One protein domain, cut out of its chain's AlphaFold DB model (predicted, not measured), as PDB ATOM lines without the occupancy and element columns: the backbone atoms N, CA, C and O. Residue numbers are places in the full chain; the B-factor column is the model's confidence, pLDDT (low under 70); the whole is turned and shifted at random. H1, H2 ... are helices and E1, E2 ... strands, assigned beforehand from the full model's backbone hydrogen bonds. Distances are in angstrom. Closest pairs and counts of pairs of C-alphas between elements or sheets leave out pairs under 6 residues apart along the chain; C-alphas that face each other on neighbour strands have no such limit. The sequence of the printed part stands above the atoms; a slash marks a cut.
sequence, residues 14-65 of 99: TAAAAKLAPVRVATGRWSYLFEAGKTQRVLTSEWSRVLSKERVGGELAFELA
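What this domain is: This is residues 14 to 65 of the 99 residues of an uncharacterized protein of Acidobacterium capsulatum (strain ATCC 51196 / DSM 11244 / BCRC 80197 / JCM 7670 / NBRC 15755 / NCIMB 13165 / 161) (UniProt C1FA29). A small wall of strands, the hairpin E1 and E2 with E3 following loosely beyond E2, stands across from a long looping stretch, residues 50 to 61, which leads back to the short strand E4. The short helix H1 lies near one end of the wall and H2 near the other, and the contacts between these parts are few. The printed part has 52 residues, with two named helices and four named strands in the order H1, E1, E2, E3, H2, E4; its one named sheet is E1 - E2, antiparallel, and the class is mixed, helices and strands. The whole is compact, with a radius of gyration of the C-alphas of 10.1 A, and rounded, spanning 26 by 19 by 19 A.

How they stand to each other: Start at the sheet, where E1, residues 23 to 27, and E2, residues 30 to 34, form a hairpin of antiparallel strands at 161 degrees. Look there at N 25 and O 32, 3.0 A apart, and N 27 and O 30, 2.8 A apart, both within hydrogen-bond range. Next comes E3, residues 39 to 43, which pairs with no named strand; its closest C-alpha to E2 is that of Gln 40, 7.1 A from that of Phe 34. H2, residues 44 to 49, and E3 meet only through their link. Across to E1, the closest C-alphas are those of Glu 46 in H2 and Thr 27, 7.6 A apart. Near the other end of E1 is H1, residues 15 to 18, where the closest C-alphas are those of Ala 17 and Val 23, 7.5 A apart. E4, residues 62 to 64, also pairs with no named strand; its closest C-alpha to H1 is that of Phe 62, 7.5 A from that of Ala 17. E4 is apart from E1, E2, E3 and H2. In H2 every O i to N i+4 pair is within hydrogen-bond range, while H1 is too short for such a pair.

Where its parts are: Find C-alpha 23 at (25.137, -20.196, 1.855); from there E1 runs 12.7 A to C-alpha 27. E2 covers 13.1 A and E3 13.2 A, while H2 covers 8.5 A, E4 7.0 A and H1 5.1 A. H1 begins at C-alpha 15, (35.064, -19.215, -5.465), and E4 ends at C-alpha 64, (40.106, -16.581, 5.828).

The domain as a whole: The two C-alphas farthest apart are those of Ala 15 and Arg 29, 27.2 A. The link from H2 to E4 is long, with 12 residues, and in it residues 55 to 56 pair antiparallel with residues 59 to 60; the other links are tight. The printed part has no cut, its mean pLDDT is 87.3, and no printed residue is under 70.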
ATOM      1  N   THR A  14      34.592 -19.286  -0.585       90.94
ATOM      2  CA  THR A  14      35.508 -19.636  -1.672       90.94
ATOM      3  C   THR A  14      34.836 -19.434  -3.027       90.94
ATOM      4  O   THR A  14      33.608 -19.409  -3.133       90.94
ATOM      5  N   ALA A  15      35.615 -19.341  -4.109       88.06
ATOM      6  CA  ALA A  15      35.064 -19.215  -5.465       88.06
ATOM      7  C   ALA A  15      34.119 -20.375  -5.848       88.06
ATOM      8  O   ALA A  15      33.203 -20.193  -6.653       88.06
ATOM      9  N   ALA A  16      34.324 -21.562  -5.269       86.69
ATOM     10  CA  ALA A  16      33.437 -22.708  -5.440       86.69
ATOM     11  C   ALA A  16      32.094 -22.483  -4.731       86.69
ATOM     12  O   ALA A  16      31.038 -22.597  -5.355       86.69
ATOM     13  N   ALA A  17      32.125 -22.089  -3.456       87.62
ATOM     14  CA  ALA A  17      30.919 -21.881  -2.661       87.62
ATOM     15  C   ALA A  17      30.173 -20.584  -3.009       87.62
ATOM     16  O   ALA A  17      28.954 -20.521  -2.873       87.62
ATOM     17  N   ALA A  18      30.865 -19.577  -3.545       88.12
ATOM     18  CA  ALA A  18      30.266 -18.340  -4.041       88.12
ATOM     19  C   ALA A  18      29.251 -18.594  -5.171       88.12
ATOM     20  O   ALA A  18      28.260 -17.879  -5.272       88.12
ATOM     21  N   LYS A  19      29.441 -19.647  -5.980       87.62
ATOM     22  CA  LYS A  19      28.479 -20.059  -7.026       87.62
ATOM     23  C   LYS A  19      27.163 -20.589  -6.456       87.62
ATOM     24  O   LYS A  19      26.172 -20.663  -7.172       87.62
ATOM     25  N   LEU A  20      27.178 -20.988  -5.188       86.44
ATOM     26  CA  LEU A  20      26.049 -21.555  -4.456       86.44
ATOM     27  C   LEU A  20      25.534 -20.582  -3.391       86.44
ATOM     28  O   LEU A  20      24.735 -20.959  -2.537       86.44
ATOM     29  N   ALA A  21      25.998 -19.332  -3.438       87.38
ATOM     30  CA  ALA A  21      25.493 -18.290  -2.575       87.38
ATOM     31  C   ALA A  21      23.999 -18.016  -2.860       87.38
ATOM     32  O   ALA A  21      23.575 -18.059  -4.017       87.38
ATOM     33  N   PRO A  22      23.209 -17.671  -1.830       87.62
ATOM     34  CA  PRO A  22      23.639 -17.503  -0.444       87.62
ATOM     35  C   PRO A  22      23.780 -18.839   0.302       87.62
ATOM     36  O   PRO A  22      22.885 -19.685   0.273       87.62
ATOM     37  N   VAL A  23      24.879 -18.999   1.042       88.38
ATOM     38  CA  VAL A  23      25.137 -20.196   1.855       88.38
ATOM     39  C   VAL A  23      24.710 -19.925   3.293       88.38
ATOM     40  O   VAL A  23      25.223 -19.014   3.945       88.38
ATOM     41  N   ARG A  24      23.763 -20.722   3.798       89.06
ATOM     42  CA  ARG A  24      23.337 -20.685   5.203       89.06
ATOM     43  C   ARG A  24      24.060 -21.753   6.000       89.06
ATOM     44  O   ARG A  24      23.994 -22.924   5.641       89.06
ATOM     45  N   VAL A  25      24.671 -21.355   7.111       86.50
ATOM     46  CA  VAL A  25      25.283 -22.285   8.065       86.50
ATOM     47  C   VAL A  25      24.645 -22.080   9.426       86.50
ATOM     48  O   VAL A  25      24.741 -21.000  10.006       86.50
ATOM     49  N   ALA A  26      23.989 -23.118   9.935       85.56
ATOM     50  CA  ALA A  26      23.460 -23.134  11.289       85.56
ATOM     51  C   ALA A  26      24.509 -23.725  12.238       85.56
ATOM     52  O   ALA A  26      24.843 -24.906  12.152       85.56
ATOM     53  N   THR A  27      25.020 -22.913  13.158       78.31
ATOM     54  CA  THR A  27      26.005 -23.320  14.161       78.31
ATOM     55  C   THR A  27      25.375 -23.296  15.548       78.31
ATOM     56  O   THR A  27      25.372 -22.295  16.266       78.31
ATOM     57  N   GLY A  28      24.795 -24.432  15.942       74.88
ATOM     58  CA  GLY A  28      24.163 -24.604  17.251       74.88
ATOM     59  C   GLY A  28      23.073 -23.561  17.534       74.88
ATOM     60  O   GLY A  28      21.913 -23.765  17.191       74.88
ATOM     61  N   ARG A  29      23.449 -22.459  18.195       73.38
ATOM     62  CA  ARG A  29      22.551 -21.371  18.617       73.38
ATOM     63  C   ARG A  29      22.411 -20.231  17.603       73.38
ATOM     64  O   ARG A  29      21.532 -19.394  17.784       73.38
ATOM     65  N   TRP A  30      23.265 -20.181  16.584       77.62
ATOM     66  CA  TRP A  30      23.322 -19.090  15.613       77.62
ATOM     67  C   TRP A  30      23.128 -19.615  14.193       77.62
ATOM     68  O   TRP A  30      23.270 -20.804  13.912       77.62
ATOM     69  N   SER A  31      22.754 -18.726  13.281       85.62
ATOM     70  CA  SER A  31      22.722 -19.015  11.850       85.62
ATOM     71  C   SER A  31      23.382 -17.871  11.104       85.62
ATOM     72  O   SER A  31      22.989 -16.716  11.263       85.62
ATOM     73  N   TYR A  32      24.385 -18.205  10.303       87.44
ATOM     74  CA  TYR A  32      25.108 -17.278   9.447       87.44
ATOM     75  C   TYR A  32      24.596 -17.386   8.011       87.44
ATOM     76  O   TYR A  32      24.227 -18.472   7.552       87.44
ATOM     77  N   LEU A  33      24.571 -16.256   7.308       90.62
ATOM     78  CA  LEU A  33      24.173 -16.153   5.908       90.62
ATOM     79  C   LEU A  33      25.309 -15.489   5.137       90.62
ATOM     80  O   LEU A  33      25.496 -14.278   5.236       90.62
ATOM     81  N   PHE A  34      26.038 -16.283   4.360       90.00
ATOM     82  CA  PHE A  34      27.168 -15.806   3.580       90.00
ATOM     83  C   PHE A  34      26.752 -15.544   2.135       90.00
ATOM     84  O   PHE A  34      26.160 -16.403   1.476       90.00
ATOM     85  N   GLU A  35      27.091 -14.358   1.637       89.88
ATOM     86  CA  GLU A  35      26.853 -13.953   0.252       89.88
ATOM     87  C   GLU A  35      28.144 -14.016  -0.567       89.88
ATOM     88  O   GLU A  35      29.249 -13.876  -0.037       89.88
ATOM     89  N   ALA A  36      28.012 -14.216  -1.879       89.50
ATOM     90  CA  ALA A  36      29.155 -14.255  -2.782       89.50
ATOM     91  C   ALA A  36      29.926 -12.927  -2.750       89.50
ATOM     92  O   ALA A  36      29.337 -11.853  -2.870       89.50
ATOM     93  N   GLY A  37      31.250 -13.004  -2.600       85.25
ATOM     94  CA  GLY A  37      32.132 -11.832  -2.618       85.25
ATOM     95  C   GLY A  37      32.045 -10.929  -1.383       85.25
ATOM     96  O   GLY A  37      32.657  -9.863  -1.386       85.25
ATOM     97  N   LYS A  38      31.315 -11.326  -0.331       87.62
ATOM     98  CA  LYS A  38      31.283 -10.600   0.944       87.62
ATOM     99  C   LYS A  38      32.119 -11.312   2.000       87.62
ATOM    100  O   LYS A  38      32.069 -12.534   2.133       87.62
ATOM    101  N   THR A  39      32.853 -10.522   2.776       89.88
ATOM    102  CA  THR A  39      33.494 -10.983   4.005       89.88
ATOM    103  C   THR A  39      32.502 -10.893   5.158       89.88
ATOM    104  O   THR A  39      31.653  -9.997   5.216       89.88
ATOM    105  N   GLN A  40      32.589 -11.834   6.087       88.19
ATOM    106  CA  GLN A  40      31.782 -11.848   7.292       88.19
ATOM    107  C   GLN A  40      32.645 -12.166   8.506       88.19
ATOM    108  O   GLN A  40      33.449 -13.097   8.513       88.19
ATOM    109  N   ARG A  41      32.446 -11.372   9.558       89.44
ATOM    110  CA  ARG A  41      33.092 -11.557  10.850       89.44
ATOM    111  C   ARG A  41      32.387 -12.666  11.636       89.44
ATOM    112  O   ARG A  41      31.191 -12.570  11.906       89.44
ATOM    113  N   VAL A  42      33.143 -13.680  12.043       87.81
ATOM    114  CA  VAL A  42      32.680 -14.813  12.857       87.81
ATOM    115  C   VAL A  42      33.595 -15.006  14.061       87.81
ATOM    116  O   VAL A  42      34.717 -14.505  14.084       87.81
ATOM    117  N   LEU A  43      33.128 -15.724  15.082       88.19
ATOM    118  CA  LEU A  43      33.980 -16.073  16.220       88.19
ATOM    119  C   LEU A  43      35.093 -17.023  15.767       88.19
ATOM    120  O   LEU A  43      34.850 -17.971  15.019       88.19
ATOM    121  N   THR A  44      36.299 -16.832  16.292       88.69
ATOM    122  CA  THR A  44      37.453 -17.710  16.041       88.69
ATOM    123  C   THR A  44      37.125 -19.147  16.445       88.69
ATOM    124  O   THR A  44      37.448 -20.093  15.731       88.69
ATOM    125  N   SER A  45      36.387 -19.311  17.549       88.00
ATOM    126  CA  SER A  45      35.891 -20.615  17.999       88.00
ATOM    127  C   SER A  45      34.947 -21.281  16.989       88.00
ATOM    128  O   SER A  45      35.042 -22.488  16.782       88.00
ATOM    129  N   GLU A  46      34.062 -20.516  16.347       88.19
ATOM    130  CA  GLU A  46      33.123 -21.027  15.332       88.19
ATOM    131  C   GLU A  46      33.858 -21.397  14.042       88.19
ATOM    132  O   GLU A  46      33.619 -22.461  13.463       88.19
ATOM    133  N   TRP A  47      34.819 -20.558  13.641       89.56
ATOM    134  CA  TRP A  47      35.718 -20.836  12.529       89.56
ATOM    135  C   TRP A  47      36.456 -22.161  12.724       89.56
ATOM    136  O   TRP A  47      36.313 -23.081  11.916       89.56
ATOM    137  N   SER A  48      37.194 -22.312  13.824       89.38
ATOM    138  CA  SER A  48      38.012 -23.504  14.069       89.38
ATOM    139  C   SER A  48      37.191 -24.781  14.296       89.38
ATOM    140  O   SER A  48      37.690 -25.884  14.056       89.38
ATOM    141  N   ARG A  49      35.942 -24.670  14.770       88.06
ATOM    142  CA  ARG A  49      35.097 -25.837  15.070       88.06
ATOM    143  C   ARG A  49      34.270 -26.307  13.882       88.06
ATOM    144  O   ARG A  49      34.236 -27.518  13.657       88.06
ATOM    145  N   VAL A  50      33.633 -25.381  13.164       89.12
ATOM    146  CA  VAL A  50      32.628 -25.696  12.137       89.12
ATOM    147  C   VAL A  50      33.059 -25.186  10.765       89.12
ATOM    148  O   VAL A  50      33.313 -25.986   9.870       89.12
ATOM    149  N   LEU A  51      33.210 -23.868  10.604       88.81
ATOM    150  CA  LEU A  51      33.293 -23.242   9.276       88.81
ATOM    151  C   LEU A  51      34.577 -23.611   8.513       88.81
ATOM    152  O   LEU A  51      34.530 -23.812   7.306       88.81
ATOM    153  N   SER A  52      35.704 -23.803   9.206       89.25
ATOM    154  CA  SER A  52      36.972 -24.254   8.596       89.25
ATOM    155  C   SER A  52      36.931 -25.677   8.030       89.25
ATOM    156  O   SER A  52      37.835 -26.077   7.296       89.25
ATOM    157  N   LYS A  53      35.914 -26.463   8.393       89.81
ATOM    158  CA  LYS A  53      35.728 -27.849   7.946       89.81
ATOM    159  C   LYS A  53      34.537 -27.998   7.011       89.81
ATOM    160  O   LYS A  53      34.373 -29.073   6.437       89.81
ATOM    161  N   GLU A  54      33.721 -26.955   6.878       89.31
ATOM    162  CA  GLU A  54      32.523 -26.993   6.057       89.31
ATOM    163  C   GLU A  54      32.912 -27.156   4.591       89.31
ATOM    164  O   GLU A  54      33.793 -26.455   4.074       89.31
ATOM    165  N   ARG A  55      32.257 -28.103   3.922       89.75
ATOM    166  CA  ARG A  55      32.513 -28.395   2.516       89.75
ATOM    167  C   ARG A  55      31.240 -28.311   1.713       89.75
ATOM    168  O   ARG A  55      30.215 -28.873   2.081       89.75
ATOM    169  N   VAL A  56      31.345 -27.677   0.558       82.88
ATOM    170  CA  VAL A  56      30.256 -27.564  -0.402       82.88
ATOM    171  C   VAL A  56      30.766 -28.106  -1.730       82.88
ATOM    172  O   VAL A  56      31.810 -27.693  -2.223       82.88
ATOM    173  N   GLY A  57      30.068 -29.101  -2.283       81.00
ATOM    174  CA  GLY A  57      30.507 -29.764  -3.516       81.00
ATOM    175  C   GLY A  57      31.843 -30.512  -3.395       81.00
ATOM    176  O   GLY A  57      32.480 -30.780  -4.405       81.00
ATOM    177  N   GLY A  58      32.281 -30.846  -2.174       85.50
ATOM    178  CA  GLY A  58      33.549 -31.538  -1.911       85.50
ATOM    179  C   GLY A  58      34.751 -30.619  -1.660       85.50
ATOM    180  O   GLY A  58      35.772 -31.100  -1.166       85.50
ATOM    181  N   GLU A  59      34.616 -29.314  -1.900       87.81
ATOM    182  CA  GLU A  59      35.639 -28.296  -1.633       87.81
ATOM    183  C   GLU A  59      35.321 -27.504  -0.361       87.81
ATOM    184  O   GLU A  59      34.177 -27.486   0.090       87.81
ATOM    185  N   LEU A  60      36.326 -26.854   0.237       90.50
ATOM    186  CA  LEU A  60      36.105 -25.986   1.397       90.50
ATOM    187  C   LEU A  60      35.173 -24.834   1.023       90.50
ATOM    188  O   LEU A  60      35.373 -24.152   0.016       90.50
ATOM    189  N   ALA A  61      34.155 -24.622   1.849       91.00
ATOM    190  CA  ALA A  61      33.158 -23.594   1.599       91.00
ATOM    191  C   ALA A  61      33.671 -22.190   1.936       91.00
ATOM    192  O   ALA A  61      33.261 -21.210   1.317       91.00
ATOM    193  N   PHE A  62      34.587 -22.107   2.900       92.50
ATOM    194  CA  PHE A  62      35.049 -20.857   3.479       92.50
ATOM    195  C   PHE A  62      36.570 -20.791   3.546       92.50
ATOM    196  O   PHE A  62      37.248 -21.794   3.774       92.50
ATOM    197  N   GLU A  63      37.086 -19.577   3.426       92.12
ATOM    198  CA  GLU A  63      38.493 -19.241   3.610       92.12
ATOM    199  C   GLU A  63      38.630 -17.981   4.472       92.12
ATOM    200  O   GLU A  63      37.697 -17.179   4.575       92.12
ATOM    201  N   LEU A  64      39.787 -17.820   5.122       90.62
ATOM    202  CA  LEU A  64      40.106 -16.581   5.828       90.62
ATOM    203  C   LEU A  64      40.163 -15.454   4.800       90.62
ATOM    204  O   LEU A  64      40.889 -15.556   3.811       90.62
ATOM    205  N   ALA A  65      39.409 -14.386   5.042       84.31
ATOM    206  CA  ALA A  65      39.513 -13.213   4.201       84.31
ATOM    207  C   ALA A  65      40.939 -12.649   4.335       84.31
ATOM    208  O   ALA A  65      41.470 -12.603   5.454       84.31
TER     209      ALA A  65